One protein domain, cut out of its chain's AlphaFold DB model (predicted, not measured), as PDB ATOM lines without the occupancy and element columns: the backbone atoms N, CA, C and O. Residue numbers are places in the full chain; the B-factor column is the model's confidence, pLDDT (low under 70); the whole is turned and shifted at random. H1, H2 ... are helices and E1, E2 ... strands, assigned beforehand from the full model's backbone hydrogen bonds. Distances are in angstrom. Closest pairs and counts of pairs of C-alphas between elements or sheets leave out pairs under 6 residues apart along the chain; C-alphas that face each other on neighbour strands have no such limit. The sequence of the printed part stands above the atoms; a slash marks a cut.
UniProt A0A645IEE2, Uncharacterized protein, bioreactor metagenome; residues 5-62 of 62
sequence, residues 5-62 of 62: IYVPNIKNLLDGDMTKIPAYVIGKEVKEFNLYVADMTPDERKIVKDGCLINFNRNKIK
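What this domain is: This is residues 5 to 62 of the 62 residues of an uncharacterized protein of bioreactor metagenome (UniProt A0A645IEE2). A long, thin model has a two-strand hairpin, E1 and E2, at one end and two short helices, H2 and H3, meeting at a corner at the other. The very short helix H1 lies between these ends, and residues 5 to 6 pair with E1 of the hairpin. The 58 printed residues include three named helices and two named strands in the order H1, E1, E2, H2, H3; the sheet, E1 - E2, is antiparallel and the class is mixed, helices and strands. The whole is loose, with a radius of gyration of the C-alphas of 14.5 A, and spans 48 by 20 by 16 A.

Where its parts are: H1 is residues 10 to 13, 5.1 A long, from C-alpha 10 at (-11.873, -80.029, 21.682). E1, residues 21 to 26, is 15.9 A long, and E2, residues 30 to 35, is 15.4 A. H2, residues 42 to 49, and H3, residues 53 to 60, are each 10.7 A long; C-alpha 60 is at (1.997, -97.069, 9.831).

How they stand to each other: Residues 5 to 6 pair antiparallel with residues 24 to 25 of E1. The closest C-alphas of H1 and E1, those of Leu 13 and Ile 21, are 7.3 A apart. E1 and E2 form an antiparallel hairpin, their directions at 150 degrees, with N 21 and O 35 at 2.8 A and N 33 and O 23 at 2.9 A, within hydrogen-bond range. H2 and H3 touch only at the corner, the closest C-alphas being those of Ile 47 and Leu 53 at 5.1 A; their lines are about perpendicular at 75 degrees. H1 and H2 are apart, as are E2 and H3. In H2 and H3 every O i to N i+4 pair is within hydrogen-bond range; H1 is too short for such a pair.

The domain as a whole: The C-alphas farthest apart, those of Lys 28 and Lys 62, are 48.5 A from each other. The printed part has no cut, and no link is long. The mean pLDDT of the printed part is 82.0; residues 17 and 62 are under 70.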
ATOM      1  N   ILE A   5     -24.349 -78.177  19.099       90.38
ATOM      2  CA  ILE A   5     -23.472 -78.426  20.243       90.38
ATOM      3  C   ILE A   5     -22.152 -77.715  19.983       90.38
ATOM      4  O   ILE A   5     -21.434 -78.028  19.032       90.38
ATOM      5  N   TYR A   6     -21.831 -76.756  20.841       90.19
ATOM      6  CA  TYR A   6     -20.558 -76.059  20.839       90.19
ATOM      7  C   TYR A   6     -19.640 -76.638  21.916       90.19
ATOM      8  O   TYR A   6     -19.995 -76.672  23.093       90.19
ATOM      9  N   VAL A   7     -18.448 -77.076  21.507       90.06
ATOM     10  CA  VAL A   7     -17.424 -77.619  22.409       90.06
ATOM     11  C   VAL A   7     -16.130 -76.822  22.233       90.06
ATOM     12  O   VAL A   7     -15.448 -76.983  21.213       90.06
ATOM     13  N   PRO A   8     -15.771 -75.940  23.181       87.50
ATOM     14  CA  PRO A   8     -14.540 -75.171  23.086       87.50
ATOM     15  C   PRO A   8     -13.312 -76.079  23.222       87.50
ATOM     16  O   PRO A   8     -13.283 -77.005  24.025       87.50
ATOM     17  N   ASN A   9     -12.255 -75.775  22.462       82.19
ATOM     18  CA  ASN A   9     -10.926 -76.382  22.615       82.19
ATOM     19  C   ASN A   9     -10.878 -77.925  22.535       82.19
ATOM     20  O   ASN A   9      -9.979 -78.538  23.112       82.19
ATOM     21  N   ILE A  10     -11.784 -78.558  21.775       81.25
ATOM     22  CA  ILE A  10     -11.873 -80.029  21.682       81.25
ATOM     23  C   ILE A  10     -10.542 -80.702  21.309       81.25
ATOM     24  O   ILE A  10     -10.217 -81.756  21.840       81.25
ATOM     25  N   LYS A  11      -9.720 -80.069  20.460       76.81
ATOM     26  CA  LYS A  11      -8.404 -80.607  20.074       76.81
ATOM     27  C   LYS A  11      -7.452 -80.751  21.264       76.81
ATOM     28  O   LYS A  11      -6.802 -81.779  21.378       76.81
ATOM     29  N   ASN A  12      -7.421 -79.767  22.161       80.06
ATOM     30  CA  ASN A  12      -6.555 -79.797  23.343       80.06
ATOM     31  C   ASN A  12      -7.063 -80.816  24.374       80.06
ATOM     32  O   ASN A  12      -6.273 -81.459  25.057       80.06
ATOM     33  N   LEU A  13      -8.386 -80.992  24.466       75.44
ATOM     34  CA  LEU A  13      -9.005 -81.974  25.359       75.44
ATOM     35  C   LEU A  13      -8.705 -83.420  24.931       75.44
ATOM     36  O   LEU A  13      -8.554 -84.284  25.788       75.44
ATOM     37  N   LEU A  14      -8.522 -83.684  23.630       71.25
ATOM     38  CA  LEU A  14      -8.111 -85.005  23.125       71.25
ATOM     39  C   LEU A  14      -6.689 -85.420  23.561       71.25
ATOM     40  O   LEU A  14      -6.347 -86.612  23.554       71.25
ATOM     41  N   ASP A  15      -5.851 -84.458  23.944       72.62
ATOM     42  CA  ASP A  15      -4.510 -84.705  24.477       72.62
ATOM     43  C   ASP A  15      -4.495 -84.886  26.003       72.62
ATOM     44  O   ASP A  15      -3.535 -85.444  26.534       72.62
ATOM     45  N   GLY A  16      -5.555 -84.465  26.698       72.00
ATOM     46  CA  GLY A  16      -5.644 -84.450  28.156       72.00
ATOM     47  C   GLY A  16      -6.688 -85.404  28.740       72.00
ATOM     48  O   GLY A  16      -6.933 -86.502  28.226       72.00
ATOM     49  N   ASP A  17      -7.270 -84.968  29.858       67.62
ATOM     50  CA  ASP A  17      -8.342 -85.655  30.575       67.62
ATOM     51  C   ASP A  17      -9.681 -85.457  29.843       67.62
ATOM     52  O   ASP A  17     -10.189 -84.339  29.736       67.62
ATOM     53  N   MET A  18     -10.243 -86.547  29.312       73.19
ATOM     54  CA  MET A  18     -11.498 -86.539  28.547       73.19
ATOM     55  C   MET A  18     -12.731 -86.869  29.398       73.19
ATOM     56  O   MET A  18     -13.815 -87.087  28.855       73.19
ATOM     57  N   THR A  19     -12.589 -86.930  30.725       76.25
ATOM     58  CA  THR A  19     -13.695 -87.307  31.618       76.25
ATOM     59  C   THR A  19     -14.704 -86.179  31.836       76.25
ATOM     60  O   THR A  19     -15.855 -86.450  32.178       76.25
ATOM     61  N   LYS A  20     -14.301 -84.915  31.638       80.19
ATOM     62  CA  LYS A  20     -15.159 -83.730  31.799       80.19
ATOM     63  C   LYS A  20     -14.864 -82.686  30.727       80.19
ATOM     64  O   LYS A  20     -13.979 -81.846  30.874       80.19
ATOM     65  N   ILE A  21     -15.626 -82.745  29.645       87.00
ATOM     66  CA  ILE A  21     -15.544 -81.827  28.513       87.00
ATOM     67  C   ILE A  21     -16.718 -80.842  28.610       87.00
ATOM     68  O   ILE A  21     -17.863 -81.265  28.426       87.00
ATOM     69  N   PRO A  22     -16.478 -79.548  28.889       88.25
ATOM     70  CA  PRO A  22     -17.544 -78.556  28.920       88.25
ATOM     71  C   PRO A  22     -18.118 -78.366  27.513       88.25
ATOM     72  O   PRO A  22     -17.375 -78.190  26.545       88.25
ATOM     73  N   ALA A  23     -19.440 -78.412  27.396       91.75
ATOM     74  CA  ALA A  23     -20.166 -78.269  26.144       91.75
ATOM     75  C   ALA A  23     -21.419 -77.412  26.338       91.75
ATOM     76  O   ALA A  23     -21.998 -77.349  27.423       91.75
ATOM     77  N   TYR A  24     -21.848 -76.759  25.262       93.00
ATOM     78  CA  TYR A  24     -22.979 -75.839  25.272       93.00
ATOM     79  C   TYR A  24     -23.956 -76.209  24.164       93.00
ATOM     80  O   TYR A  24     -23.562 -76.310  23.003       93.00
ATOM     81  N   VAL A  25     -25.231 -76.392  24.503       92.81
ATOM     82  CA  VAL A  25     -26.292 -76.472  23.494       92.81
ATOM     83  C   VAL A  25     -26.656 -75.047  23.102       92.81
ATOM     84  O   VAL A  25     -27.052 -74.257  23.957       92.81
ATOM     85  N   ILE A  26     -26.503 -74.715  21.825       90.81
ATOM     86  CA  ILE A  26     -26.877 -73.438  21.226       90.81
ATOM     87  C   ILE A  26     -28.179 -73.656  20.459       90.81
ATOM     88  O   ILE A  26     -28.187 -74.215  19.363       90.81
ATOM     89  N   GLY A  27     -29.279 -73.224  21.066       86.44
ATOM     90  CA  GLY A  27     -30.619 -73.273  20.491       86.44
ATOM     91  C   GLY A  27     -31.423 -72.055  20.937       86.44
ATOM     92  O   GLY A  27     -30.911 -70.936  20.958       86.44
ATOM     93  N   LYS A  28     -32.677 -72.264  21.351       83.94
ATOM     94  CA  LYS A  28     -33.503 -71.197  21.958       83.94
ATOM     95  C   LYS A  28     -32.938 -70.679  23.284       83.94
ATOM     96  O   LYS A  28     -33.108 -69.510  23.607       83.94
ATOM     97  N   GLU A  29     -32.284 -71.552  24.040       86.81
ATOM     98  CA  GLU A  29     -31.601 -71.236  25.291       86.81
ATOM     99  C   GLU A  29     -30.201 -71.840  25.238       86.81
ATOM    100  O   GLU A  29     -30.029 -72.949  24.728       86.81
ATOM    101  N   VAL A  30     -29.212 -71.130  25.783       88.25
ATOM    102  CA  VAL A  30     -27.861 -71.673  25.945       88.25
ATOM    103  C   VAL A  30     -27.821 -72.492  27.227       88.25
ATOM    104  O   VAL A  30     -28.058 -71.957  28.309       88.25
ATOM    105  N   LYS A  31     -27.529 -73.790  27.107       91.19
ATOM    106  CA  LYS A  31     -27.409 -74.702  28.254       91.19
ATOM    107  C   LYS A  31     -26.020 -75.305  28.305       91.19
ATOM    108  O   LYS A  31     -25.582 -75.914  27.333       91.19
ATOM    109  N   GLU A  32     -25.353 -75.137  29.440       91.56
ATOM    110  CA  GLU A  32     -24.064 -75.759  29.728       91.56
ATOM    111  C   GLU A  32     -24.263 -77.172  30.282       91.56
ATOM    112  O   GLU A  32     -25.131 -77.415  31.121       91.56
ATOM    113  N   PHE A  33     -23.450 -78.107  29.805       90.12
ATOM    114  CA  PHE A  33     -23.416 -79.486  30.271       90.12
ATOM    115  C   PHE A  33     -22.012 -80.069  30.091       90.12
ATOM    116  O   PHE A  33     -21.162 -79.497  29.414       90.12
ATOM    117  N   ASN A  34     -21.756 -81.218  30.716       88.44
ATOM    118  CA  ASN A  34     -20.478 -81.911  30.595       88.44
ATOM    119  C   ASN A  34     -20.646 -83.165  29.739       88.44
ATOM    120  O   ASN A  34     -21.508 -84.003  30.009       88.44
ATOM    121  N   LEU A  35     -19.796 -83.289  28.728       86.94
ATOM    122  CA  LEU A  35     -19.577 -84.507  27.962       86.94
ATOM    123  C   LEU A  35     -18.417 -85.291  28.576       86.94
ATOM    124  O   LEU A  35     -17.538 -84.726  29.221       86.94
ATOM    125  N   TYR A  36     -18.394 -86.593  28.336       84.06
ATOM    126  CA  TYR A  36     -17.244 -87.437  28.630       84.06
ATOM    127  C   TYR A  36     -16.974 -88.331  27.427       84.06
ATOM    128  O   TYR A  36     -17.897 -88.699  26.694       84.06
ATOM    129  N   VAL A  37     -15.709 -88.676  27.220       78.75
ATOM    130  CA  VAL A  37     -15.331 -89.750  26.303       78.75
ATOM    131  C   VAL A  37     -15.036 -90.975  27.151       78.75
ATOM    132  O   VAL A  37     -14.366 -90.869  28.176       78.75
ATOM    133  N   ALA A  38     -15.577 -92.125  26.751       79.56
ATOM    134  CA  ALA A  38     -15.263 -93.388  27.405       79.56
ATOM    135  C   ALA A  38     -13.750 -93.663  27.355       79.56
ATOM    136  O   ALA A  38     -13.056 -93.177  26.457       79.56
ATOM    137  N   ASP A  39     -13.251 -94.448  28.309       73.44
ATOM    138  CA  ASP A  39     -11.843 -94.831  28.340       73.44
ATOM    139  C   ASP A  39     -11.439 -95.478  27.012       73.44
ATOM    140  O   ASP A  39     -12.020 -96.470  26.576       73.44
ATOM    141  N   MET A  40     -10.439 -94.885  26.367       77.50
ATOM    142  CA  MET A  40      -9.862 -95.375  25.121       77.50
ATOM    143  C   MET A  40      -8.441 -95.842  25.378       77.50
ATOM    144  O   MET A  40      -7.642 -95.152  26.028       77.50
ATOM    145  N   THR A  41      -8.096 -96.982  24.796       81.19
ATOM    146  CA  THR A  41      -6.716 -97.458  24.757       81.19
ATOM    147  C   THR A  41      -5.820 -96.457  24.002       81.19
ATOM    148  O   THR A  41      -6.296 -95.682  23.159       81.19
ATOM    149  N   PRO A  42      -4.497 -96.438  24.260       80.62
ATOM    150  CA  PRO A  42      -3.573 -95.552  23.546       80.62
ATOM    151  C   PRO A  42      -3.637 -95.688  22.017       80.62
ATOM    152  O   PRO A  42      -3.413 -94.705  21.308       80.62
ATOM    153  N   ASP A  43      -3.951 -96.880  21.509       80.19
ATOM    154  CA  ASP A  43      -4.072 -97.138  20.074       80.19
ATOM    155  C   ASP A  43      -5.371 -96.575  19.490       80.19
ATOM    156  O   ASP A  43      -5.327 -95.915  18.452       80.19
ATOM    157  N   GLU A  44      -6.505 -96.720  20.182       80.69
ATOM    158  CA  GLU A  44      -7.771 -96.086  19.781       80.69
ATOM    159  C   GLU A  44      -7.644 -94.562  19.726       80.69
ATOM    160  O   GLU A  44      -8.109 -93.926  18.779       80.69
ATOM    161  N   ARG A  45      -6.917 -93.963  20.676       81.81
ATOM    162  CA  ARG A  45      -6.647 -92.518  20.658       81.81
ATOM    163  C   ARG A  45      -5.864 -92.093  19.414       81.81
ATOM    164  O   ARG A  45      -6.172 -91.054  18.833       81.81
ATOM    165  N   LYS A  46      -4.864 -92.873  18.987       81.31
ATOM    166  CA  LYS A  46      -4.111 -92.596  17.748       81.31
ATOM    167  C   LYS A  46      -4.996 -92.747  16.513       81.31
ATOM    168  O   LYS A  46      -4.941 -91.902  15.629       81.31
ATOM    169  N   ILE A  47      -5.852 -93.768  16.490       83.31
ATOM    170  CA  ILE A  47      -6.819 -93.995  15.410       83.31
ATOM    171  C   ILE A  47      -7.768 -92.799  15.241       83.31
ATOM    172  O   ILE A  47      -7.985 -92.342  14.120       83.31
ATOM    173  N   VAL A  48      -8.304 -92.272  16.346       82.94
ATOM    174  CA  VAL A  48      -9.192 -91.098  16.332       82.94
ATOM    175  C   VAL A  48      -8.436 -89.832  15.917       82.94
ATOM    176  O   VAL A  48      -8.954 -89.050  15.123       82.94
ATOM    177  N   LYS A  49      -7.197 -89.640  16.393       80.00
ATOM    178  CA  LYS A  49      -6.350 -88.499  15.992       80.00
ATOM    179  C   LYS A  49      -6.007 -88.506  14.505       80.00
ATOM    180  O   LYS A  49      -6.015 -87.448  13.883       80.00
ATOM    181  N   ASP A  50      -5.780 -89.683  13.932       82.12
ATOM    182  CA  ASP A  50      -5.518 -89.845  12.498       82.12
ATOM    183  C   ASP A  50      -6.797 -89.701  11.649       82.12
ATOM    184  O   ASP A  50      -6.765 -89.759  10.419       82.12
ATOM    185  N   GLY A  51      -7.947 -89.471  12.286       80.00
ATOM    186  CA  GLY A  51      -9.233 -89.212  11.649       80.00
ATOM    187  C   GLY A  51     -10.023 -90.474  11.313       80.00
ATOM    188  O   GLY A  51     -11.243 -90.395  11.204       80.00
ATOM    189  N   CYS A  52      -9.366 -91.631  11.180       82.56
ATOM    190  CA  CYS A  52     -10.001 -92.951  11.127       82.56
ATOM    191  C   CYS A  52      -8.962 -94.088  11.158       82.56
ATOM    192  O   CYS A  52      -7.766 -93.882  10.947       82.56
ATOM    193  N   LEU A  53      -9.440 -95.328  11.327       84.88
ATOM    194  CA  LEU A  53      -8.598 -96.534  11.327       84.88
ATOM    195  C   LEU A  53      -7.819 -96.714  10.015       84.88
ATOM    196  O   LEU A  53      -6.664 -97.135  10.026       84.88
ATOM    197  N   ILE A  54      -8.435 -96.372   8.881       86.44
ATOM    198  CA  ILE A  54      -7.799 -96.473   7.560       86.44
ATOM    199  C   ILE A  54      -6.606 -95.514   7.470       86.44
ATOM    200  O   ILE A  54      -5.545 -95.901   6.982       86.44
ATOM    201  N   ASN A  55      -6.750 -94.291   7.985       78.62
ATOM    202  CA  ASN A  55      -5.672 -93.307   8.008       78.62
ATOM    203  C   ASN A  55      -4.540 -93.729   8.949       78.62
ATOM    204  O   ASN A  55      -3.374 -93.650   8.566       78.62
ATOM    205  N   PHE A  56      -4.882 -94.262  10.123       85.50
ATOM    206  CA  PHE A  56      -3.905 -94.798  11.068       85.50
ATOM    207  C   PHE A  56      -3.050 -95.912  10.458       85.50
ATOM    208  O   PHE A  56      -1.821 -95.873  10.517       85.50
ATOM    209  N   ASN A  57      -3.686 -96.873   9.783       81.75
ATOM    210  CA  ASN A  57      -2.968 -97.943   9.090       81.75
ATOM    211  C   ASN A  57      -2.099 -97.402   7.946       81.75
ATOM    212  O   ASN A  57      -0.977 -97.868   7.758       81.75
ATOM    213  N   ARG A  58      -2.573 -96.388   7.212       81.56
ATOM    214  CA  ARG A  58      -1.812 -95.750   6.128       81.56
ATOM    215  C   ARG A  58      -0.534 -95.073   6.628       81.56
ATOM    216  O   ARG A  58       0.493 -95.180   5.965       81.56
ATOM    217  N   ASN A  59      -0.589 -94.407   7.781       77.88
ATOM    218  CA  ASN A  59       0.574 -93.768   8.402       77.88
ATOM    219  C   ASN A  59       1.598 -94.787   8.919       77.88
ATOM    220  O   ASN A  59       2.785 -94.490   8.945       77.88
ATOM    221  N   LYS A  60       1.150 -95.991   9.296       75.38
ATOM    222  CA  LYS A  60       1.997 -97.069   9.831       75.38
ATOM    223  C   LYS A  60       2.779 -97.851   8.765       75.38
ATOM    224  O   LYS A  60       3.711 -98.565   9.113       75.38
ATOM    225  N   ILE A  61       2.349 -97.775   7.500       73.56
ATOM    226  CA  ILE A  61       2.949 -98.491   6.355       73.56
ATOM    227  C   ILE A  61       4.018 -97.632   5.642       73.56
ATOM    228  O   ILE A  61       4.762 -98.145   4.808       73.56
ATOM    229  N   LYS A  62       4.102 -96.336   5.960       54.78
ATOM    230  CA  LYS A  62       5.185 -95.446   5.515       54.78
ATOM    231  C   LYS A  62       6.425 -95.612   6.383       54.78
ATOM    232  O   LYS A  62       7.522 -95.489   5.800       54.78
TER     233      LYS A  62